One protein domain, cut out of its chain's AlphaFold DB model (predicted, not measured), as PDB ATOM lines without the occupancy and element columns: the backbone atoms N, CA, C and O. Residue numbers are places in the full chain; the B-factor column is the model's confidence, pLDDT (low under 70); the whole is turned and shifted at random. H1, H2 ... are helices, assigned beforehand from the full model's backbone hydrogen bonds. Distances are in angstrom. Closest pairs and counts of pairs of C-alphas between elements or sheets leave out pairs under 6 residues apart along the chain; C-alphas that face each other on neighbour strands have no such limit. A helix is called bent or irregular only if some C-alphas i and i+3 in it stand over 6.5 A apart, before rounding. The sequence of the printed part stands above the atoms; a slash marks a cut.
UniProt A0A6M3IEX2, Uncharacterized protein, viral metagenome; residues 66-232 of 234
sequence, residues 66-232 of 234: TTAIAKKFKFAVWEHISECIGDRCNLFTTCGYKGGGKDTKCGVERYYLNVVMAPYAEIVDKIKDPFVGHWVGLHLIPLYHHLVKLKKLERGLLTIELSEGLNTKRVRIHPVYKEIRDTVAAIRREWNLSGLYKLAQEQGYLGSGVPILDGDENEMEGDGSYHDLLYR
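What this domain is: This is residues 66 to 232 of the 234 residues of an uncharacterized protein of viral metagenome (UniProt A0A6M3IEX2). A helical hairpin, H4b and H5, makes the core, and the link at its closed end reaches out as an arm whose residues 164 to 169 stick out free. H3a crosses H4b on the side away from H5, and the loop of residues 81 to 106 makes a lobe at that side; H3b runs on from H3a at 43 degrees, H4a folds back beside H3b after a tight link, and after H6 a long link leads to the small helices H7 and H8. The printed part has 167 residues with eight named helices, H1 to H8 in order, and no named strand; its class is all helix. It is only just compact, close to loose, with a radius of gyration of the C-alphas of 18.4 A, and only just elongated, spanning 61 by 40 by 25 A.

Where its parts are: H1 is residues 66 to 69, from C-alpha 66 at (145.832, 175.960, 203.706), and H2 is residues 77 to 80. H3, residues 107 to 127, was assigned as one helix by its hydrogen bonds but is bent: C-alphas 116 and 119 are 6.9 A apart. Its arms are H3a, residues 107 to 116, 14.1 A, and H3b, residues 119 to 127, 12.6 A. H4, residues 130 to 156, also one helix by its hydrogen bonds, is bent with C-alphas 138 and 141 6.5 A apart; its arms are H4a, residues 130 to 138, 12.3 A, and H4b, residues 141 to 156, 22.7 A. H5, residues 175 to 193, is 27.1 A long. H6 is residues 196 to 202, H7 217 to 221, and H8 225 to 230, ending at C-alpha 230 at (150.761, 206.318, 218.498).

How they stand to each other: H1 touches no helix; the closest C-alphas of H1 and H3a, Thr 66 and Asn 114, are 7.8 A apart. H2 touches H4b, with Val 77 and Ile 141 closest, C-alphas 6.9 A apart. H3a touches H4b at a steep tilt of 52 degrees, opposite ways, closest at C-alphas 109 and 148, 6.3 A. H4b and H5 touch as a hairpin, at a shallow tilt of 22 degrees, opposite ways, closest at C-alphas 150 and 180, 6.2 A. H3b and H6 only just touch, with 3 pairs of C-alphas within 8 A, closest at 123 and 200, 7.0 A. H4a and H5 are near each other. H7 is close but not clearly touching to both H5 and H8; H5 and H8 are apart. Every O i to N i+4 pair is within hydrogen-bond range in H3a, H3b, H4a, H4b, H5, H6, H7 and H8; H1 and H2 are too short for one.

The domain as a whole: The C-alphas farthest apart, of Lys 128 and Asn 167, are 60.7 A apart. The printed part has no cut. The links H2 to H3, H4 to H5 and H6 to H7 are long. Mean pLDDT of the printed part is 75.1; residues 66 to 79, 99 to 102, 158 to 172 and 206 to 232 are under 70.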
ATOM      1  N   THR A  66     147.093 175.259 204.008       46.22
ATOM      2  CA  THR A  66     145.832 175.960 203.706       46.22
ATOM      3  C   THR A  66     144.885 175.128 202.830       46.22
ATOM      4  O   THR A  66     143.665 175.288 202.899       46.22
ATOM      5  N   THR A  67     145.411 174.181 202.051       47.62
ATOM      6  CA  THR A  67     144.650 173.326 201.123       47.62
ATOM      7  C   THR A  67     143.850 172.217 201.813       47.62
ATOM      8  O   THR A  67     142.811 171.803 201.292       47.62
ATOM      9  N   ALA A  68     144.266 171.756 202.997       42.06
ATOM     10  CA  ALA A  68     143.551 170.708 203.733       42.06
ATOM     11  C   ALA A  68     142.250 171.220 204.382       42.06
ATOM     12  O   ALA A  68     141.219 170.548 204.303       42.06
ATOM     13  N   ILE A  69     142.268 172.433 204.946       43.72
ATOM     14  CA  ILE A  69     141.091 173.073 205.566       43.72
ATOM     15  C   ILE A  69     140.071 173.495 204.490       43.72
ATOM     16  O   ILE A  69     138.863 173.357 204.672       43.72
ATOM     17  N   ALA A  70     140.543 173.895 203.304       45.06
ATOM     18  CA  ALA A  70     139.695 174.307 202.182       45.06
ATOM     19  C   ALA A  70     138.864 173.172 201.540       45.06
ATOM     20  O   ALA A  70     137.958 173.439 200.746       45.06
ATOM     21  N   LYS A  71     139.156 171.894 201.831       45.56
ATOM     22  CA  LYS A  71     138.585 170.765 201.072       45.56
ATOM     23  C   LYS A  71     137.162 170.367 201.487       45.56
ATOM     24  O   LYS A  71     136.479 169.738 200.682       45.56
ATOM     25  N   LYS A  72     136.702 170.723 202.695       48.16
ATOM     26  CA  LYS A  72     135.355 170.365 203.198       48.16
ATOM     27  C   LYS A  72     134.337 171.503 203.165       48.16
ATOM     28  O   LYS A  72     133.169 171.242 202.906       48.16
ATOM     29  N   PHE A  73     134.783 172.746 203.309       49.91
ATOM     30  CA  PHE A  73     133.936 173.930 203.205       49.91
ATOM     31  C   PHE A  73     134.439 174.824 202.069       49.91
ATOM     32  O   PHE A  73     135.165 175.793 202.277       49.91
ATOM     33  N   LYS A  74     134.043 174.500 200.829       51.69
ATOM     34  CA  LYS A  74     134.172 175.419 199.686       51.69
ATOM     35  C   LYS A  74     133.136 176.532 199.830       51.69
ATOM     36  O   LYS A  74     132.176 176.605 199.068       51.69
ATOM     37  N   PHE A  75     133.297 177.398 200.823       54.91
ATOM     38  CA  PHE A  75     132.643 178.694 200.741       54.91
ATOM     39  C   PHE A  75     133.120 179.380 199.457       54.91
ATOM     40  O   PHE A  75     134.288 179.252 199.079       54.91
ATOM     41  N   ALA A  76     132.247 180.150 198.810       56.84
ATOM     42  CA  ALA A  76     132.556 180.999 197.656       56.84
ATOM     43  C   ALA A  76     133.568 182.137 197.972       56.84
ATOM     44  O   ALA A  76     133.609 183.157 197.291       56.84
ATOM     45  N   VAL A  77     134.415 181.960 198.998       58.88
ATOM     46  CA  VAL A  77     135.492 182.859 199.441       58.88
ATOM     47  C   VAL A  77     136.389 183.238 198.270       58.88
ATOM     48  O   VAL A  77     136.819 184.382 198.171       58.88
ATOM     49  N   TRP A  78     136.645 182.301 197.353       56.69
ATOM     50  CA  TRP A  78     137.537 182.550 196.224       56.69
ATOM     51  C   TRP A  78     137.013 183.607 195.247       56.69
ATOM     52  O   TRP A  78     137.799 184.385 194.706       56.69
ATOM     53  N   GLU A  79     135.695 183.673 195.050       69.94
ATOM     54  CA  GLU A  79     135.076 184.690 194.192       69.94
ATOM     55  C   GLU A  79     135.178 186.086 194.802       69.94
ATOM     56  O   GLU A  79     135.190 187.081 194.082       69.94
ATOM     57  N   HIS A  80     135.310 186.163 196.127       76.75
ATOM     58  CA  HIS A  80     135.311 187.429 196.840       76.75
ATOM     59  C   HIS A  80     136.688 188.085 196.851       76.75
ATOM     60  O   HIS A  80     136.763 189.275 197.101       76.75
ATOM     61  N   ILE A  81     137.772 187.366 196.546       89.69
ATOM     62  CA  ILE A  81     139.119 187.945 196.548       89.69
ATOM     63  C   ILE A  81     139.329 188.792 195.288       89.69
ATOM     64  O   ILE A  81     139.137 188.323 194.156       89.69
ATOM     65  N   SER A  82     139.784 190.029 195.483       92.00
ATOM     66  CA  SER A  82     140.076 190.957 194.390       92.00
ATOM     67  C   SER A  82     141.293 190.510 193.586       92.00
ATOM     68  O   SER A  82     142.189 189.824 194.089       92.00
ATOM     69  N   GLU A  83     141.350 190.923 192.325       92.62
ATOM     70  CA  GLU A  83     142.543 190.721 191.508       92.62
ATOM     71  C   GLU A  83     143.734 191.507 192.067       92.62
ATOM     72  O   GLU A  83     143.590 192.591 192.644       92.62
ATOM     73  N   CYS A  84     144.928 190.939 191.925       91.94
ATOM     74  CA  CYS A  84     146.151 191.622 192.305       91.94
ATOM     75  C   CYS A  84     146.466 192.716 191.276       91.94
ATOM     76  O   CYS A  84     146.685 192.432 190.103       91.94
ATOM     77  N   ILE A  85     146.525 193.971 191.723       91.38
ATOM     78  CA  ILE A  85     146.829 195.127 190.859       91.38
ATOM     79  C   ILE A  85     148.333 195.433 190.743       91.38
ATOM     80  O   ILE A  85     148.697 196.437 190.129       91.38
ATOM     81  N   GLY A  86     149.187 194.586 191.335       89.69
ATOM     82  CA  GLY A  86     150.645 194.716 191.310       89.69
ATOM     83  C   GLY A  86     151.123 196.063 191.851       89.69
ATOM     84  O   GLY A  86     150.701 196.497 192.926       89.69
ATOM     85  N   ASP A  87     151.956 196.731 191.061       88.94
ATOM     86  CA  ASP A  87     152.639 197.992 191.375       88.94
ATOM     87  C   ASP A  87     151.681 199.159 191.660       88.94
ATOM     88  O   ASP A  87     152.056 200.131 192.308       88.94
ATOM     89  N   ARG A  88     150.415 199.062 191.225       89.38
ATOM     90  CA  ARG A  88     149.377 200.069 191.511       89.38
ATOM     91  C   ARG A  88     148.772 199.943 192.911       89.38
ATOM     92  O   ARG A  88     147.879 200.708 193.262       89.38
ATOM     93  N   CYS A  89     149.181 198.952 193.701       89.94
ATOM     94  CA  CYS A  89     148.694 198.789 195.063       89.94
ATOM     95  C   CYS A  89     149.372 199.781 196.012       89.94
ATOM     96  O   CYS A  89     150.595 199.839 196.071       89.94
ATOM     97  N   ASN A  90     148.591 200.467 196.850       88.44
ATOM     98  CA  ASN A  90     149.117 201.390 197.868       88.44
ATOM     99  C   ASN A  90     150.081 200.718 198.863       88.44
ATOM    100  O   ASN A  90     150.872 201.390 199.509       88.44
ATOM    101  N   LEU A  91     150.017 199.389 198.984       89.38
ATOM    102  CA  LEU A  91     150.893 198.599 199.847       89.38
ATOM    103  C   LEU A  91     152.051 197.946 199.094       89.38
ATOM    104  O   LEU A  91     152.723 197.095 199.661       89.38
ATOM    105  N   PHE A  92     152.276 198.258 197.816       90.31
ATOM    106  CA  PHE A  92     153.212 197.504 196.980       90.31
ATOM    107  C   PHE A  92     154.625 197.399 197.580       90.31
ATOM    108  O   PHE A  92     155.226 196.325 197.569       90.31
ATOM    109  N   THR A  93     155.128 198.483 198.173       88.75
ATOM    110  CA  THR A  93     156.474 198.548 198.768       88.75
ATOM    111  C   THR A  93     156.635 197.612 199.971       88.75
ATOM    112  O   THR A  93     157.656 196.923 200.085       88.75
ATOM    113  N   THR A  94     155.610 197.529 200.822       88.50
ATOM    114  CA  THR A  94     155.581 196.765 202.082       88.50
ATOM    115  C   THR A  94     154.861 195.416 201.971       88.50
ATOM    116  O   THR A  94     154.846 194.640 202.924       88.50
ATOM    117  N   CYS A  95     154.272 195.099 200.816       89.00
ATOM    118  CA  CYS A  95     153.513 193.871 200.609       89.00
ATOM    119  C   CYS A  95     154.435 192.644 200.612       89.00
ATOM    120  O   CYS A  95     155.222 192.446 199.687       89.00
ATOM    121  N   GLY A  96     154.279 191.765 201.606       88.25
ATOM    122  CA  GLY A  96     155.003 190.486 201.686       88.25
ATOM    123  C   GLY A  96     154.612 189.461 200.611       88.25
ATOM    124  O   GLY A  96     155.309 188.474 200.424       88.25
ATOM    125  N   TYR A  97     153.524 189.711 199.878       87.12
ATOM    126  CA  TYR A  97     153.054 188.872 198.767       87.12
ATOM    127  C   TYR A  97     153.464 189.434 197.395       87.12
ATOM    128  O   TYR A  97     152.965 188.978 196.363       87.12
ATOM    129  N   LYS A  98     154.339 190.451 197.358       80.25
ATOM    130  CA  LYS A  98     154.879 190.991 196.105       80.25
ATOM    131  C   LYS A  98     155.678 189.915 195.367       80.25
ATOM    132  O   LYS A  98     156.417 189.154 195.982       80.25
ATOM    133  N   GLY A  99     155.525 189.839 194.046       69.00
ATOM    134  CA  GLY A  99     156.265 188.878 193.219       69.00
ATOM    135  C   GLY A  99     155.852 187.407 193.382       69.00
ATOM    136  O   GLY A  99     156.482 186.546 192.771       69.00
ATOM    137  N   GLY A 100     154.797 187.107 194.155       59.19
ATOM    138  CA  GLY A 100     154.207 185.770 194.240       59.19
ATOM    139  C   GLY A 100     153.620 185.360 192.889       59.19
ATOM    140  O   GLY A 100     152.586 185.873 192.472       59.19
ATOM    141  N   GLY A 101     154.339 184.502 192.168       57.66
ATOM    142  CA  GLY A 101     154.057 184.145 190.783       57.66
ATOM    143  C   GLY A 101     152.688 183.496 190.540       57.66
ATOM    144  O   GLY A 101     152.101 182.870 191.414       57.66
ATOM    145  N   LYS A 102     152.229 183.619 189.287       62.38
ATOM    146  CA  LYS A 102     151.059 182.978 188.643       62.38
ATOM    147  C   LYS A 102     149.670 183.244 189.234       62.38
ATOM    148  O   LYS A 102     148.693 183.068 188.510       62.38
ATOM    149  N   ASP A 103     149.552 183.678 190.480       74.50
ATOM    150  CA  ASP A 103     148.257 183.938 191.099       74.50
ATOM    151  C   ASP A 103     147.695 185.308 190.698       74.50
ATOM    152  O   ASP A 103     148.284 186.354 190.960       74.50
ATOM    153  N   THR A 104     146.508 185.317 190.086       87.19
ATOM    154  CA  THR A 104     145.818 186.555 189.679       87.19
ATOM    155  C   THR A 104     145.132 187.270 190.842       87.19
ATOM    156  O   THR A 104     144.638 188.385 190.685       87.19
ATOM    157  N   LYS A 105     145.078 186.649 192.025       90.19
ATOM    158  CA  LYS A 105     144.319 187.119 193.191       90.19
ATOM    159  C   LYS A 105     145.218 187.761 194.246       90.19
ATOM    160  O   LYS A 105     146.386 187.422 194.392       90.19
ATOM    161  N   CYS A 106     144.656 188.684 195.024       91.75
ATOM    162  CA  CYS A 106     145.378 189.370 196.090       91.75
ATOM    163  C   CYS A 106     145.723 188.416 197.254       91.75
ATOM    164  O   CYS A 106     144.840 187.989 197.999       91.75
ATOM    165  N   GLY A 107     147.018 188.133 197.450       90.38
ATOM    166  CA  GLY A 107     147.511 187.252 198.520       90.38
ATOM    167  C   GLY A 107     147.189 187.740 199.938       90.38
ATOM    168  O   GLY A 107     146.835 186.931 200.791       90.38
ATOM    169  N   VAL A 108     147.206 189.060 200.169       91.12
ATOM    170  CA  VAL A 108     146.840 189.668 201.465       91.12
ATOM    171  C   VAL A 108     145.376 189.395 201.811       91.12
ATOM    172  O   VAL A 108     145.074 188.936 202.908       91.12
ATOM    173  N   GLU A 109     144.460 189.659 200.872       92.00
ATOM    174  CA  GLU A 109     143.024 189.428 201.074       92.00
ATOM    175  C   GLU A 109     142.733 187.940 201.270       92.00
ATOM    176  O   GLU A 109     141.981 187.577 202.171       92.00
ATOM    177  N   ARG A 110     143.382 187.078 200.476       90.12
ATOM    178  CA  ARG A 110     143.281 185.622 200.612       90.12
ATOM    179  C   ARG A 110     143.716 185.154 201.996       90.12
ATOM    180  O   ARG A 110     142.982 184.413 202.641       90.12
ATOM    181  N   TYR A 111     144.899 185.568 202.442       88.94
ATOM    182  CA  TYR A 111     145.427 185.186 203.747       88.94
ATOM    183  C   TYR A 111     144.512 185.663 204.874       88.94
ATOM    184  O   TYR A 111     144.121 184.865 205.720       88.94
ATOM    185  N   TYR A 112     144.107 186.934 204.834       89.44
ATOM    186  CA  TYR A 112     143.204 187.511 205.824       89.44
ATOM    187  C   TYR A 112     141.890 186.732 205.922       89.44
ATOM    188  O   TYR A 112     141.493 186.319 207.009       89.44
ATOM    189  N   LEU A 113     141.234 186.491 204.782       88.31
ATOM    190  CA  LEU A 113     139.985 185.738 204.745       88.31
ATOM    191  C   LEU A 113     140.195 184.304 205.231       88.31
ATOM    192  O   LEU A 113     139.385 183.832 206.010       88.31
ATOM    193  N   ASN A 114     141.281 183.625 204.865       85.50
ATOM    194  CA  ASN A 114     141.552 182.273 205.357       85.50
ATOM    195  C   ASN A 114     141.716 182.225 206.883       85.50
ATOM    196  O   ASN A 114     141.135 181.354 207.527       85.50
ATOM    197  N   VAL A 115     142.473 183.163 207.460       84.19
ATOM    198  CA  VAL A 115     142.689 183.240 208.914       84.19
ATOM    199  C   VAL A 115     141.377 183.515 209.635       84.19
ATOM    200  O   VAL A 115     141.023 182.799 210.568       84.19
ATOM    201  N   VAL A 116     140.629 184.520 209.176       85.06
ATOM    202  CA  VAL A 116     139.348 184.875 209.785       85.06
ATOM    203  C   VAL A 116     138.338 183.748 209.620       85.06
ATOM    204  O   VAL A 116     137.607 183.473 210.558       85.06
ATOM    205  N   MET A 117     138.287 183.081 208.466       83.88
ATOM    206  CA  MET A 117     137.282 182.058 208.169       83.88
ATOM    207  C   MET A 117     137.567 180.701 208.822       83.88
ATOM    208  O   MET A 117     136.645 179.895 208.941       83.88
ATOM    209  N   ALA A 118     138.797 180.439 209.277       82.38
ATOM    210  CA  ALA A 118     139.169 179.147 209.855       82.38
ATOM    211  C   ALA A 118     138.296 178.736 211.066       82.38
ATOM    212  O   ALA A 118     137.726 177.643 211.019       82.38
ATOM    213  N   PRO A 119     138.058 179.591 212.085       79.06
ATOM    214  CA  PRO A 119     137.139 179.263 213.179       79.06
ATOM    215  C   PRO A 119     135.703 178.988 212.714       79.06
ATOM    216  O   PRO A 119     135.001 178.170 213.303       79.06
ATOM    217  N   TYR A 120     135.248 179.646 211.643       80.75
ATOM    218  CA  TYR A 120     133.895 179.440 211.124       80.75
ATOM    219  C   TYR A 120     133.746 178.087 210.462       80.75
ATOM    220  O   TYR A 120     132.707 177.464 210.635       80.75
ATOM    221  N   ALA A 121     134.757 177.622 209.725       81.44
ATOM    222  CA  ALA A 121     134.717 176.290 209.133       81.44
ATOM    223  C   ALA A 121     134.469 175.233 210.219       81.44
ATOM    224  O   ALA A 121     133.573 174.406 210.075       81.44
ATOM    225  N   GLU A 122     135.160 175.343 211.359       81.25
ATOM    226  CA  GLU A 122     134.961 174.442 212.496       81.25
ATOM    227  C   GLU A 122     133.569 174.570 213.129       81.25
ATOM    228  O   GLU A 122     132.938 173.563 213.459       81.25
ATOM    229  N   ILE A 123     133.071 175.798 213.310       80.25
ATOM    230  CA  ILE A 123     131.743 176.046 213.886       80.25
ATOM    231  C   ILE A 123     130.649 175.493 212.966       80.25
ATOM    232  O   ILE A 123     129.758 174.780 213.428       80.25
ATOM    233  N   VAL A 124     130.716 175.772 211.666       80.62
ATOM    234  CA  VAL A 124     129.698 175.338 210.703       80.62
ATOM    235  C   VAL A 124     129.725 173.814 210.531       80.62
ATOM    236  O   VAL A 124     128.658 173.193 210.542       80.62
ATOM    237  N   ASP A 125     130.908 173.189 210.482       82.00
ATOM    238  CA  ASP A 125     131.050 171.722 210.457       82.00
ATOM    239  C   ASP A 125     130.403 171.050 211.682       82.00
ATOM    240  O   ASP A 125     129.832 169.959 211.574       82.00
ATOM    241  N   LYS A 126     130.467 171.695 212.854       80.81
ATOM    242  CA  LYS A 126     129.857 171.187 214.094       80.81
ATOM    243  C   LYS A 126     128.340 171.333 214.109       80.81
ATOM    244  O   LYS A 126     127.655 170.397 214.518       80.81
ATOM    245  N   ILE A 127     127.816 172.486 213.689       79.94
ATOM    246  CA  ILE A 127     126.373 172.766 213.723       79.94
ATOM    247  C   ILE A 127     125.638 171.896 212.698       79.94
ATOM    248  O   ILE A 127     124.524 171.449 212.962       79.94
ATOM    249  N   LYS A 128     126.264 171.639 211.538       79.50
ATOM    250  CA  LYS A 128     125.660 170.931 210.392       79.50
ATOM    251  C   LYS A 128     124.347 171.553 209.897       79.50
ATOM    252  O   LYS A 128     123.612 170.907 209.154       79.50
ATOM    253  N   ASP A 129     124.060 172.797 210.283       82.31
ATOM    254  CA  ASP A 129     122.923 173.555 209.777       82.31
ATOM    255  C   ASP A 129     123.341 174.273 208.482       82.31
ATOM    256  O   ASP A 129     124.182 175.184 208.522       82.31
ATOM    257  N   PRO A 130     122.778 173.888 207.323       81.94
ATOM    258  CA  PRO A 130     123.101 174.522 206.054       81.94
ATOM    259  C   PRO A 130     122.719 176.009 206.016       81.94
ATOM    260  O   PRO A 130     123.358 176.765 205.282       81.94
ATOM    261  N   PHE A 131     121.738 176.461 206.809       83.75
ATOM    262  CA  PHE A 131     121.348 177.871 206.866       83.75
ATOM    263  C   PHE A 131     122.434 178.738 207.495       83.75
ATOM    264  O   PHE A 131     122.712 179.825 206.990       83.75
ATOM    265  N   VAL A 132     123.101 178.248 208.543       83.31
ATOM    266  CA  VAL A 132     124.218 178.962 209.179       83.31
ATOM    267  C   VAL A 132     125.376 179.105 208.200       83.31
ATOM    268  O   VAL A 132     125.914 180.200 208.039       83.31
ATOM    269  N   GLY A 133     125.720 178.028 207.487       82.62
ATOM    270  CA  GLY A 133     126.717 178.089 206.420       82.62
ATOM    271  C   GLY A 133     126.329 179.119 205.357       82.62
ATOM    272  O   GLY A 133     127.104 180.019 205.044       82.62
ATOM    273  N   HIS A 134     125.101 179.058 204.849       84.56
ATOM    274  CA  HIS A 134     124.624 180.007 203.847       84.56
ATOM    275  C   HIS A 134     124.693 181.470 204.323       84.56
ATOM    276  O   HIS A 134     125.177 182.328 203.584       84.56
ATOM    277  N   TRP A 135     124.301 181.750 205.571       85.94
ATOM    278  CA  TRP A 135     124.366 183.090 206.164       85.94
ATOM    279  C   TRP A 135     125.801 183.608 206.280       85.94
ATOM    280  O   TRP A 135     126.092 184.743 205.903       85.94
ATOM    281  N   VAL A 136     126.719 182.760 206.758       86.75
ATOM    282  CA  VAL A 136     128.157 183.069 206.809       86.75
ATOM    283  C   VAL A 136     128.665 183.428 205.414       86.75
ATOM    284  O   VAL A 136     129.340 184.443 205.241       86.75
ATOM    285  N   GLY A 137     128.283 182.622 204.421       86.12
ATOM    286  CA  GLY A 137     128.642 182.805 203.022       86.12
ATOM    287  C   GLY A 137     128.191 184.143 202.437       86.12
ATOM    288  O   GLY A 137     128.992 184.838 201.819       86.12
ATOM    289  N   LEU A 138     126.920 184.499 202.635       88.25
ATOM    290  CA  LEU A 138     126.293 185.658 201.993       88.25
ATOM    291  C   LEU A 138     126.479 186.983 202.729       88.25
ATOM    292  O   LEU A 138     126.478 188.028 202.086       88.25
ATOM    293  N   HIS A 139     126.602 186.963 204.056       90.25
ATOM    294  CA  HIS A 139     126.609 188.191 204.856       90.25
ATOM    295  C   HIS A 139     127.970 188.457 205.488       90.25
ATOM    296  O   HIS A 139     128.507 189.557 205.358       90.25
ATOM    297  N   LEU A 140     128.573 187.455 206.132       89.94
ATOM    298  CA  LEU A 140     129.819 187.665 206.870       89.94
ATOM    299  C   LEU A 140     131.039 187.764 205.957       89.94
ATOM    300  O   LEU A 140     131.836 188.686 206.126       89.94
ATOM    301  N   ILE A 141     131.188 186.867 204.977       90.44
ATOM    302  CA  ILE A 141     132.350 186.886 204.071       90.44
ATOM    303  C   ILE A 141     132.479 188.231 203.334       90.44
ATOM    304  O   ILE A 141     133.577 188.797 203.355       90.44
ATOM    305  N   PRO A 142     131.412 188.809 202.738       92.44
ATOM    306  CA  PRO A 142     131.505 190.127 202.113       92.44
ATOM    307  C   PRO A 142     131.920 191.239 203.075       92.44
ATOM    308  O   PRO A 142     132.723 192.090 202.694       92.44
ATOM    309  N   LEU A 143     131.433 191.224 204.320       93.94
ATOM    310  CA  LEU A 143     131.814 192.219 205.325       93.94
ATOM    311  C   LEU A 143     133.294 192.107 205.703       93.94
ATOM    312  O   LEU A 143     133.983 193.122 205.766       93.94
ATOM    313  N   TYR A 144     133.819 190.894 205.889       93.62
ATOM    314  CA  TYR A 144     135.251 190.703 206.145       93.62
ATOM    315  C   TYR A 144     136.121 191.064 204.949       93.62
ATOM    316  O   TYR A 144     137.202 191.631 205.120       93.62
ATOM    317  N   HIS A 145     135.648 190.778 203.740       93.75
ATOM    318  CA  HIS A 145     136.318 191.206 202.525       93.75
ATOM    319  C   HIS A 145     136.335 192.742 202.399       93.75
ATOM    320  O   HIS A 145     137.356 193.335 202.048       93.75
ATOM    321  N   HIS A 146     135.236 193.413 202.745       95.19
ATOM    322  CA  HIS A 146     135.192 194.871 202.804       95.19
ATOM    323  C   HIS A 146     136.144 195.421 203.875       95.19
ATOM    324  O   HIS A 146     136.917 196.341 203.605       95.19
ATOM    325  N   LEU A 147     136.174 194.794 205.053       95.00
ATOM    326  CA  LEU A 147     137.060 195.174 206.149       95.00
ATOM    327  C   LEU A 147     138.539 195.086 205.755       95.00
ATOM    328  O   LEU A 147     139.289 196.026 206.012       95.00
ATOM    329  N   VAL A 148     138.978 194.007 205.094       94.19
ATOM    330  CA  VAL A 148     140.381 193.907 204.650       94.19
ATOM    331  C   VAL A 148     140.721 194.957 203.595       94.19
ATOM    332  O   VAL A 148     141.828 195.490 203.610       94.19
ATOM    333  N   LYS A 149     139.781 195.333 202.718       94.44
ATOM    334  CA  LYS A 149     139.988 196.445 201.778       94.44
ATOM    335  C   LYS A 149     140.192 197.767 202.502       94.44
ATOM    336  O   LYS A 149     141.132 198.486 202.175       94.44
ATOM    337  N   LEU A 150     139.360 198.063 203.499       94.75
ATOM    338  CA  LEU A 150     139.497 199.269 204.312       94.75
ATOM    339  C   LEU A 150     140.818 199.283 205.090       94.75
ATOM    340  O   LEU A 150     141.518 200.288 205.047       94.75
ATOM    341  N   LYS A 151     141.220 198.159 205.698       92.31
ATOM    342  CA  LYS A 151     142.525 198.024 206.374       92.31
ATOM    343  C   LYS A 151     143.706 198.185 205.413       92.31
ATOM    344  O   LYS A 151     144.718 198.784 205.757       92.31
ATOM    345  N   LYS A 152     143.591 197.692 204.174       92.12
ATOM    346  CA  LYS A 152     144.619 197.926 203.148       92.12
ATOM    347  C   LYS A 152     144.725 199.401 202.772       92.12
ATOM    348  O   LYS A 152     145.832 199.886 202.563       92.12
ATOM    349  N   LEU A 153     143.588 200.091 202.659       91.88
ATOM    350  CA  LEU A 153     143.556 201.528 202.392       91.88
ATOM    351  C   LEU A 153     144.179 202.299 203.550       91.88
ATOM    352  O   LEU A 153     145.083 203.084 203.307       91.88
ATOM    353  N   GLU A 154     143.757 202.015 204.779       90.31
ATOM    354  CA  GLU A 154     144.289 202.594 206.014       90.31
ATOM    355  C   GLU A 154     145.814 202.469 206.094       90.31
ATOM    356  O   GLU A 154     146.501 203.470 206.262       90.31
ATOM    357  N   ARG A 155     146.366 201.274 205.857       87.50
ATOM    358  CA  ARG A 155     147.823 201.051 205.826       87.50
ATOM    359  C   ARG A 155     148.549 201.803 204.708       87.50
ATOM    360  O   ARG A 155     149.750 202.023 204.815       87.50
ATOM    361  N   GLY A 156     147.841 202.156 203.638       86.31
ATOM    362  CA  GLY A 156     148.361 202.967 202.539       86.31
ATOM    363  C   GLY A 156     148.223 204.475 202.763       86.31
ATOM    364  O   GLY A 156     148.778 205.242 201.980       86.31
ATOM    365  N   LEU A 157     147.492 204.912 203.797       85.88
ATOM    366  CA  LEU A 157     147.400 206.321 204.166       85.88
ATOM    367  C   LEU A 157     148.694 206.721 204.873       85.88
ATOM    368  O   LEU A 157     148.874 206.525 206.073       85.88
ATOM    369  N   LEU A 158     149.613 207.289 204.102       63.66
ATOM    370  CA  LEU A 158     150.738 208.028 204.646       63.66
ATOM    371  C   LEU A 158     150.174 209.337 205.215       63.66
ATOM    372  O   LEU A 158     149.699 210.179 204.457       63.66
ATOM    373  N   THR A 159     150.274 209.524 206.532       53.94
ATOM    374  CA  THR A 159     149.978 210.766 207.278       53.94
ATOM    375  C   THR A 159     148.503 211.161 207.455       53.94
ATOM    376  O   THR A 159     147.711 211.239 206.521       53.94
ATOM    377  N   ILE A 160     148.144 211.476 208.706       55.19
ATOM    378  CA  ILE A 160     146.951 212.255 209.049       55.19
ATOM    379  C   ILE A 160     147.078 213.597 208.324       55.19
ATOM    380  O   ILE A 160     148.035 214.332 208.563       55.19
ATOM    381  N   GLU A 161     146.135 213.923 207.442       51.28
ATOM    382  CA  GLU A 161     146.074 215.249 206.830       51.28
ATOM    383  C   GLU A 161     145.771 216.281 207.927       51.28
ATOM    384  O   GLU A 161     144.623 216.506 208.330       51.28
ATOM    385  N   LEU A 162     146.819 216.929 208.437       52.53
ATOM    386  CA  LEU A 162     146.687 218.216 209.101       52.53
ATOM    387  C   LEU A 162     146.181 219.180 208.033       52.53
ATOM    388  O   LEU A 162     146.930 219.631 207.175       52.53
ATOM    389  N   SER A 163     144.878 219.444 208.052       50.03
ATOM    390  CA  SER A 163     144.252 220.486 207.243       50.03
ATOM    391  C   SER A 163     144.919 221.828 207.571       50.03
ATOM    392  O   SER A 163     144.490 222.534 208.487       50.03
ATOM    393  N   GLU A 164     145.958 222.189 206.820       47.59
ATOM    394  CA  GLU A 164     146.576 223.516 206.805       47.59
ATOM    395  C   GLU A 164     145.595 224.504 206.164       47.59
ATOM    396  O   GLU A 164     145.653 224.841 204.987       47.59
ATOM    397  N   GLY A 165     144.605 224.924 206.947       48.53
ATOM    398  CA  GLY A 165     143.531 225.792 206.486       48.53
ATOM    399  C   GLY A 165     142.984 226.633 207.626       48.53
ATOM    400  O   GLY A 165     141.980 226.276 208.234       48.53
ATOM    401  N   LEU A 166     143.670 227.747 207.894       48.22
ATOM    402  CA  LEU A 166     143.292 228.859 208.775       48.22
ATOM    403  C   LEU A 166     142.882 228.485 210.216       48.22
ATOM    404  O   LEU A 166     141.722 228.225 210.529       48.22
ATOM    405  N   ASN A 167     143.846 228.606 211.134       53.47
ATOM    406  CA  ASN A 167     143.652 228.879 212.570       53.47
ATOM    407  C   ASN A 167     142.802 227.902 213.395       53.47
ATOM    408  O   ASN A 167     142.541 228.160 214.571       53.47
ATOM    409  N   THR A 168     142.413 226.757 212.848       55.28
ATOM    410  CA  THR A 168     141.757 225.705 213.619       55.28
ATOM    411  C   THR A 168     142.674 224.495 213.673       55.28
ATOM    412  O   THR A 168     142.773 223.736 212.720       55.28
ATOM    413  N   LYS A 169     143.343 224.306 214.821       59.78
ATOM    414  CA  LYS A 169     144.070 223.082 215.211       59.78
ATOM    415  C   LYS A 169     143.111 221.885 215.352       59.78
ATOM    416  O   LYS A 169     143.024 221.266 216.408       59.78
ATOM    417  N   ARG A 170     142.286 221.611 214.345       59.53
ATOM    418  CA  ARG A 170     141.375 220.471 214.341       59.53
ATOM    419  C   ARG A 170     142.038 219.369 213.542       59.53
ATOM    420  O   ARG A 170     141.990 219.379 212.317       59.53
ATOM    421  N   VAL A 171     142.637 218.431 214.266       62.06
ATOM    422  CA  VAL A 171     143.030 217.130 213.727       62.06
ATOM    423  C   VAL A 171     141.769 216.498 213.137       62.06
ATOM    424  O   VAL A 171     140.794 216.261 213.854       62.06
ATOM    425  N   ARG A 172     141.730 216.321 211.813       68.44
ATOM    426  CA  ARG A 172     140.621 215.642 211.139       68.44
ATOM    427  C   ARG A 172     141.029 214.197 210.905       68.44
ATOM    428  O   ARG A 172     141.989 213.920 210.200       68.44
ATOM    429  N   ILE A 173     140.290 213.284 211.523       75.69
ATOM    430  CA  ILE A 173     140.472 211.846 211.339       75.69
ATOM    431  C   ILE A 173     140.023 211.483 209.919       75.69
ATOM    432  O   ILE A 173     138.956 211.915 209.475       75.69
ATOM    433  N   HIS A 174     140.820 210.679 209.214       83.75
ATOM    434  CA  HIS A 174     140.470 210.214 207.875       83.75
ATOM    435  C   HIS A 174     139.178 209.365 207.915       83.75
ATOM    436  O   HIS A 174     139.040 208.501 208.787       83.75
ATOM    437  N   PRO A 175     138.222 209.544 206.984       88.94
ATOM    438  CA  PRO A 175     136.929 208.849 207.027       88.94
ATOM    439  C   PRO A 175     137.040 207.316 207.015       88.94
ATOM    440  O   PRO A 175     136.174 206.647 207.570       88.94
ATOM    441  N   VAL A 176     138.124 206.754 206.466       90.62
ATOM    442  CA  VAL A 176     138.388 205.297 206.474       90.62
ATOM    443  C   VAL A 176     138.317 204.692 207.876       90.62
ATOM    444  O   VAL A 176     137.751 203.615 208.023       90.62
ATOM    445  N   TYR A 177     138.800 205.377 208.917       88.56
ATOM    446  CA  TYR A 177     138.729 204.850 210.286       88.56
ATOM    447  C   TYR A 177     137.284 204.697 210.775       88.56
ATOM    448  O   TYR A 177     136.947 203.734 211.461       88.56
ATOM    449  N   LYS A 178     136.401 205.628 210.391       89.44
ATOM    450  CA  LYS A 178     134.969 205.514 210.681       89.44
ATOM    451  C   LYS A 178     134.366 204.321 209.936       89.44
ATOM    452  O   LYS A 178     133.653 203.539 210.550       89.44
ATOM    453  N   GLU A 179     134.687 204.160 208.654       94.06
ATOM    454  CA  GLU A 179     134.193 203.033 207.851       94.06
ATOM    455  C   GLU A 179     134.673 201.678 208.399       94.06
ATOM    456  O   GLU A 179     133.902 200.717 208.427       94.06
ATOM    457  N   ILE A 180     135.911 201.594 208.907       92.50
ATOM    458  CA  ILE A 180     136.426 200.394 209.590       92.50
ATOM    459  C   ILE A 180     135.563 200.073 210.812       92.50
ATOM    460  O   ILE A 180     135.068 198.949 210.921       92.50
ATOM    461  N   ARG A 181     135.325 201.050 211.698       91.56
ATOM    462  CA  ARG A 181     134.491 200.854 212.898       91.56
ATOM    463  C   ARG A 181     133.062 200.446 212.555       91.56
ATOM    464  O   ARG A 181     132.541 199.501 213.145       91.56
ATOM    465  N   ASP A 182     132.444 201.114 211.586       94.31
ATOM    466  CA  ASP A 182     131.081 200.804 211.147       94.31
ATOM    467  C   ASP A 182     130.999 199.378 210.569       94.31
ATOM    468  O   ASP A 182     130.060 198.633 210.866       94.31
ATOM    469  N   THR A 183     132.026 198.950 209.826       95.19
ATOM    470  CA  THR A 183     132.127 197.585 209.287       95.19
ATOM    471  C   THR A 183     132.305 196.547 210.395       95.19
ATOM    472  O   THR A 183     131.627 195.520 210.387       95.19
ATOM    473  N   VAL A 184     133.160 196.807 211.389       93.00
ATOM    474  CA  VAL A 184     133.339 195.921 212.557       93.00
ATOM    475  C   VAL A 184     132.038 195.808 213.358       93.00
ATOM    476  O   VAL A 184     131.626 194.705 213.728       93.00
ATOM    477  N   ALA A 185     131.332 196.920 213.569       91.50
ATOM    478  CA  ALA A 185     130.032 196.924 214.232       91.50
ATOM    479  C   ALA A 185     128.977 196.122 213.449       91.50
ATOM    480  O   ALA A 185     128.174 195.403 214.054       91.50
ATOM    481  N   ALA A 186     128.986 196.201 212.113       94.56
ATOM    482  CA  ALA A 186     128.124 195.392 211.253       94.56
ATOM    483  C   ALA A 186     128.447 193.896 211.372       94.56
ATOM    484  O   ALA A 186     127.541 193.098 211.595       94.56
ATOM    485  N   ILE A 187     129.727 193.518 211.337       92.69
ATOM    486  CA  ILE A 187     130.165 192.128 211.542       92.69
ATOM    487  C   ILE A 187     129.675 191.603 212.894       92.69
ATOM    488  O   ILE A 187     129.074 190.532 212.959       92.69
ATOM    489  N   ARG A 188     129.859 192.373 213.974       90.44
ATOM    490  CA  ARG A 188     129.390 191.992 215.317       90.44
ATOM    491  C   ARG A 188     127.873 191.801 215.360       90.44
ATOM    492  O   ARG A 188     127.379 190.895 216.026       90.44
ATOM    493  N   ARG A 189     127.118 192.646 214.655       91.94
ATOM    494  CA  ARG A 189     125.662 192.509 214.537       91.94
ATOM    495  C   ARG A 189     125.286 191.209 213.829       91.94
ATOM    496  O   ARG A 189     124.463 190.470 214.360       91.94
ATOM    497  N   GLU A 190     125.917 190.908 212.700       91.56
ATOM    498  CA  GLU A 190     125.673 189.674 211.941       91.56
ATOM    499  C   GLU A 190     126.029 188.412 212.739       91.56
ATOM    500  O   GLU A 190     125.304 187.416 212.707       91.56
ATOM    501  N   TRP A 191     127.091 188.466 213.544       88.06
ATOM    502  CA  TRP A 191     127.447 187.408 214.496       88.06
ATOM    503  C   TRP A 191     126.351 187.114 215.517       88.06
ATOM    504  O   TRP A 191     126.088 185.955 215.844       88.06
ATOM    505  N   ASN A 192     125.717 188.165 216.031       87.69
ATOM    506  CA  ASN A 192     124.640 188.030 217.001       87.69
ATOM    507  C   ASN A 192     123.345 187.538 216.342       87.69
ATOM    508  O   ASN A 192     122.672 186.677 216.903       87.69
ATOM    509  N   LEU A 193     123.012 188.049 215.151       88.81
ATOM    510  CA  LEU A 193     121.792 187.683 214.420       88.81
ATOM    511  C   LEU A 193     121.803 186.230 213.939       88.81
ATOM    512  O   LEU A 193     120.790 185.544 214.039       88.81
ATOM    513  N   SER A 194     122.952 185.746 213.473       85.19
ATOM    514  CA  SER A 194     123.124 184.362 213.011       85.19
ATOM    515  C   SER A 194     123.163 183.326 214.141       85.19
ATOM    516  O   SER A 194     123.192 182.128 213.876       85.19
ATOM    517  N   GLY A 195     123.219 183.758 215.407       83.62
ATOM    518  CA  GLY A 195     123.413 182.868 216.556       83.62
ATOM    519  C   GLY A 195     124.836 182.310 216.686       83.62
ATOM    520  O   GLY A 195     125.128 181.618 217.665       83.62
ATOM    521  N   LEU A 196     125.745 182.651 215.763       83.69
ATOM    522  CA  LEU A 196     127.143 182.214 215.776       83.69
ATOM    523  C   LEU A 196     127.863 182.634 217.050       83.69
ATOM    524  O   LEU A 196     128.639 181.851 217.585       83.69
ATOM    525  N   TYR A 197     127.583 183.833 217.565       84.62
ATOM    526  CA  TYR A 197     128.197 184.312 218.802       84.62
ATOM    527  C   TYR A 197     127.911 183.376 219.984       84.62
ATOM    528  O   TYR A 197     128.822 182.953 220.693       84.62
ATOM    529  N   LYS A 198     126.643 182.986 220.155       85.00
ATOM    530  CA  LYS A 198     126.225 182.075 221.224       85.00
ATOM    531  C   LYS A 198     126.868 180.696 221.060       85.00
ATOM    532  O   LYS A 198     127.370 180.131 222.026       85.00
ATOM    533  N   LEU A 199     126.909 180.187 219.832       83.00
ATOM    534  CA  LEU A 199     127.495 178.881 219.522       83.00
ATOM    535  C   LEU A 199     129.012 178.878 219.737       83.00
ATOM    536  O   LEU A 199     129.552 177.952 220.337       83.00
ATOM    537  N   ALA A 200     129.703 179.938 219.323       83.38
ATOM    538  CA  ALA A 200     131.128 180.117 219.574       83.38
ATOM    539  C   ALA A 200     131.433 180.177 221.080       83.38
ATOM    540  O   ALA A 200     132.443 179.627 221.527       83.38
ATOM    541  N   GLN A 201     130.549 180.794 221.870       83.75
ATOM    542  CA  GLN A 201     130.657 180.837 223.327       83.75
ATOM    543  C   GLN A 201     130.469 179.453 223.961       83.75
ATOM    544  O   GLN A 201     131.299 179.039 224.767       83.75
ATOM    545  N   GLU A 202     129.421 178.721 223.575       84.25
ATOM    546  CA  GLU A 202     129.141 177.357 224.055       84.25
ATOM    547  C   GLU A 202     130.286 176.384 223.736       84.25
ATOM    548  O   GLU A 202     130.573 175.473 224.509       84.25
ATOM    549  N   GLN A 203     130.974 176.605 222.617       79.06
ATOM    550  CA  GLN A 203     132.113 175.805 222.169       79.06
ATOM    551  C   GLN A 203     133.463 176.263 222.753       79.06
ATOM    552  O   GLN A 203     134.486 175.642 222.471       79.06
ATOM    553  N   GLY A 204     133.492 177.333 223.555       78.94
ATOM    554  CA  GLY A 204     134.709 177.822 224.212       78.94
ATOM    555  C   GLY A 204     135.668 178.625 223.324       78.94
ATOM    556  O   GLY A 204     136.762 178.969 223.779       78.94
ATOM    557  N   TYR A 205     135.274 178.986 222.097       74.25
ATOM    558  CA  TYR A 205     136.099 179.825 221.216       74.25
ATOM    559  C   TYR A 205     136.220 181.262 221.735       74.25
ATOM    560  O   TYR A 205     137.265 181.883 221.592       74.25
ATOM    561  N   LEU A 206     135.180 181.788 222.387       69.44
ATOM    562  CA  LEU A 206     135.177 183.162 222.912       69.44
ATOM    563  C   LEU A 206     135.750 183.285 224.336       69.44
ATOM    564  O   LEU A 206     135.889 184.389 224.847       69.44
ATOM    565  N   GLY A 207     136.077 182.167 224.993       55.53
ATOM    566  CA  GLY A 207     136.592 182.152 226.371       55.53
ATOM    567  C   GLY A 207     138.114 182.030 226.496       55.53
ATOM    568  O   GLY A 207     138.633 182.129 227.603       55.53
ATOM    569  N   SER A 208     138.829 181.786 225.395       49.00
ATOM    570  CA  SER A 208     140.251 181.400 225.399       49.00
ATOM    571  C   SER A 208     141.203 182.460 224.828       49.00
ATOM    572  O   SER A 208     142.378 182.171 224.621       49.00
ATOM    573  N   GLY A 209     140.731 183.692 224.611       47.34
ATOM    574  CA  GLY A 209     141.558 184.763 224.048       47.34
ATOM    575  C   GLY A 209     141.803 184.608 222.548       47.34
ATOM    576  O   GLY A 209     142.846 185.030 222.057       47.34
ATOM    577  N   VAL A 210     140.872 183.985 221.812       46.47
ATOM    578  CA  VAL A 210     140.936 183.984 220.348       46.47
ATOM    579  C   VAL A 210     140.639 185.414 219.880       46.47
ATOM    580  O   VAL A 210     139.527 185.897 220.111       46.47
ATOM    581  N   PRO A 211     141.598 186.098 219.232       50.16
ATOM    582  CA  PRO A 211     141.467 187.491 218.827       50.16
ATOM    583  C   PRO A 211     140.615 187.552 217.557       50.16
ATOM    584  O   PRO A 211     141.111 187.791 216.461       50.16
ATOM    585  N   ILE A 212     139.331 187.213 217.663       52.19
ATOM    586  CA  ILE A 212     138.464 187.154 216.481       52.19
ATOM    587  C   ILE A 212     138.011 188.567 216.107       52.19
ATOM    588  O   ILE A 212     137.904 188.875 214.924       52.19
ATOM    589  N   LEU A 213     137.773 189.440 217.091       51.75
ATOM    590  CA  LEU A 213     137.199 190.769 216.861       51.75
ATOM    591  C   LEU A 213     137.609 191.826 217.890       51.75
ATOM    592  O   LEU A 213     137.036 192.913 217.882       51.75
ATOM    593  N   ASP A 214     138.597 191.544 218.732       45.66
ATOM    594  CA  ASP A 214     139.152 192.565 219.609       45.66
ATOM    595  C   ASP A 214     140.192 193.331 218.781       45.66
ATOM    596  O   ASP A 214     141.401 193.161 218.919       45.66
ATOM    597  N   GLY A 215     139.699 194.152 217.842       48.53
ATOM    598  CA  GLY A 215     140.371 195.434 217.653       48.53
ATOM    599  C   GLY A 215     140.491 196.024 219.050       48.53
ATOM    600  O   GLY A 215     139.514 195.934 219.801       48.53
ATOM    601  N   ASP A 216     141.695 196.465 219.413       48.22
ATOM    602  CA  ASP A 216     141.987 197.028 220.731       48.22
ATOM    603  C   ASP A 216     140.769 197.851 221.176       48.22
ATOM    604  O   ASP A 216     140.253 198.630 220.375       48.22
ATOM    605  N   GLU A 217     140.214 197.625 222.371       49.22
ATOM    606  CA  GLU A 217     138.967 198.293 222.789       49.22
ATOM    607  C   GLU A 217     139.082 199.827 222.612       49.22
ATOM    608  O   GLU A 217     138.109 200.498 222.258       49.22
ATOM    609  N   ASN A 218     140.315 200.342 222.683       45.34
ATOM    610  CA  ASN A 218     140.714 201.714 222.371       45.34
ATOM    611  C   ASN A 218     140.429 202.157 220.913       45.34
ATOM    612  O   ASN A 218     140.061 203.306 220.668       45.34
ATOM    613  N   GLU A 219     140.551 201.262 219.928       51.38
ATOM    614  CA  GLU A 219     140.258 201.495 218.503       51.38
ATOM    615  C   GLU A 219     138.745 201.681 218.257       51.38
ATOM    616  O   GLU A 219     138.323 202.432 217.369       51.38
ATOM    617  N   MET A 220     137.908 201.032 219.075       49.84
ATOM    618  CA  MET A 220     136.442 201.072 218.981       49.84
ATOM    619  C   MET A 220     135.818 202.254 219.728       49.84
ATOM    620  O   MET A 220     134.778 202.755 219.290       49.84
ATOM    621  N   GLU A 221     136.437 202.737 220.807       51.78
ATOM    622  CA  GLU A 221     135.915 203.874 221.578       51.78
ATOM    623  C   GLU A 221     136.113 205.226 220.879       51.78
ATOM    624  O   GLU A 221     135.446 206.204 221.227       51.78
ATOM    625  N   GLY A 222     136.955 205.294 219.839       47.09
ATOM    626  CA  GLY A 222     137.241 206.558 219.154       47.09
ATOM    627  C   GLY A 222     137.808 207.610 220.110       47.09
ATOM    628  O   GLY A 222     137.625 208.809 219.886       47.09
ATOM    629  N   ASP A 223     138.446 207.147 221.183       47.81
ATOM    630  CA  ASP A 223     139.174 207.974 222.121       47.81
ATOM    631  C   ASP A 223     140.315 208.669 221.364       47.81
ATOM    632  O   ASP A 223     141.125 208.028 220.689       47.81
ATOM    633  N   GLY A 224     140.375 209.999 221.464       53.25
ATOM    634  CA  GLY A 224     141.482 210.780 220.912       53.25
ATOM    635  C   GLY A 224     142.848 210.344 221.458       53.25
ATOM    636  O   GLY A 224     143.846 210.508 220.762       53.25
ATOM    637  N   SER A 225     142.886 209.721 222.641       54.00
ATOM    638  CA  SER A 225     144.098 209.222 223.288       54.00
ATOM    639  C   SER A 225     144.745 208.039 222.563       54.00
ATOM    640  O   SER A 225     145.958 207.866 222.664       54.00
ATOM    641  N   TYR A 226     143.995 207.271 221.760       52.56
ATOM    642  CA  TYR A 226     144.578 206.224 220.911       52.56
ATOM    643  C   TYR A 226     145.600 206.817 219.929       52.56
ATOM    644  O   TYR A 226     146.656 206.237 219.676       52.56
ATOM    645  N   HIS A 227     145.328 208.025 219.425       54.03
ATOM    646  CA  HIS A 227     146.287 208.755 218.604       54.03
ATOM    647  C   HIS A 227     147.445 209.316 219.440       54.03
ATOM    648  O   HIS A 227     148.583 209.247 218.989       54.03
ATOM    649  N   ASP A 228     147.200 209.788 220.664       56.72
ATOM    650  CA  ASP A 228     148.271 210.267 221.553       56.72
ATOM    651  C   ASP A 228     149.269 209.153 221.930       56.72
ATOM    652  O   ASP A 228     150.450 209.426 222.142       56.72
ATOM    653  N   LEU A 229     148.827 207.890 221.973       55.34
ATOM    654  CA  LEU A 229     149.690 206.723 222.194       55.34
ATOM    655  C   LEU A 229     150.536 206.357 220.966       55.34
ATOM    656  O   LEU A 229     151.672 205.929 221.131       55.34
ATOM    657  N   LEU A 230     150.020 206.554 219.747       49.78
ATOM    658  CA  LEU A 230     150.761 206.318 218.498       49.78
ATOM    659  C   LEU A 230     151.860 207.360 218.235       49.78
ATOM    660  O   LEU A 230     152.777 207.089 217.462       49.78
ATOM    661  N   TYR A 231     151.757 208.538 218.857       50.97
ATOM    662  CA  TYR A 231     152.690 209.660 218.691       50.97
ATOM    663  C   TYR A 231     153.403 210.058 219.989       50.97
ATOM    664  O   TYR A 231     154.008 211.130 220.052       50.97
ATOM    665  N   ARG A 232     153.365 209.214 221.026       50.62
ATOM    666  CA  ARG A 232     154.347 209.301 222.106       50.62
ATOM    667  C   ARG A 232     155.690 208.887 221.512       50.62
ATOM    668  O   ARG A 232     155.970 207.705 221.374       50.62
TER     669      ARG A 232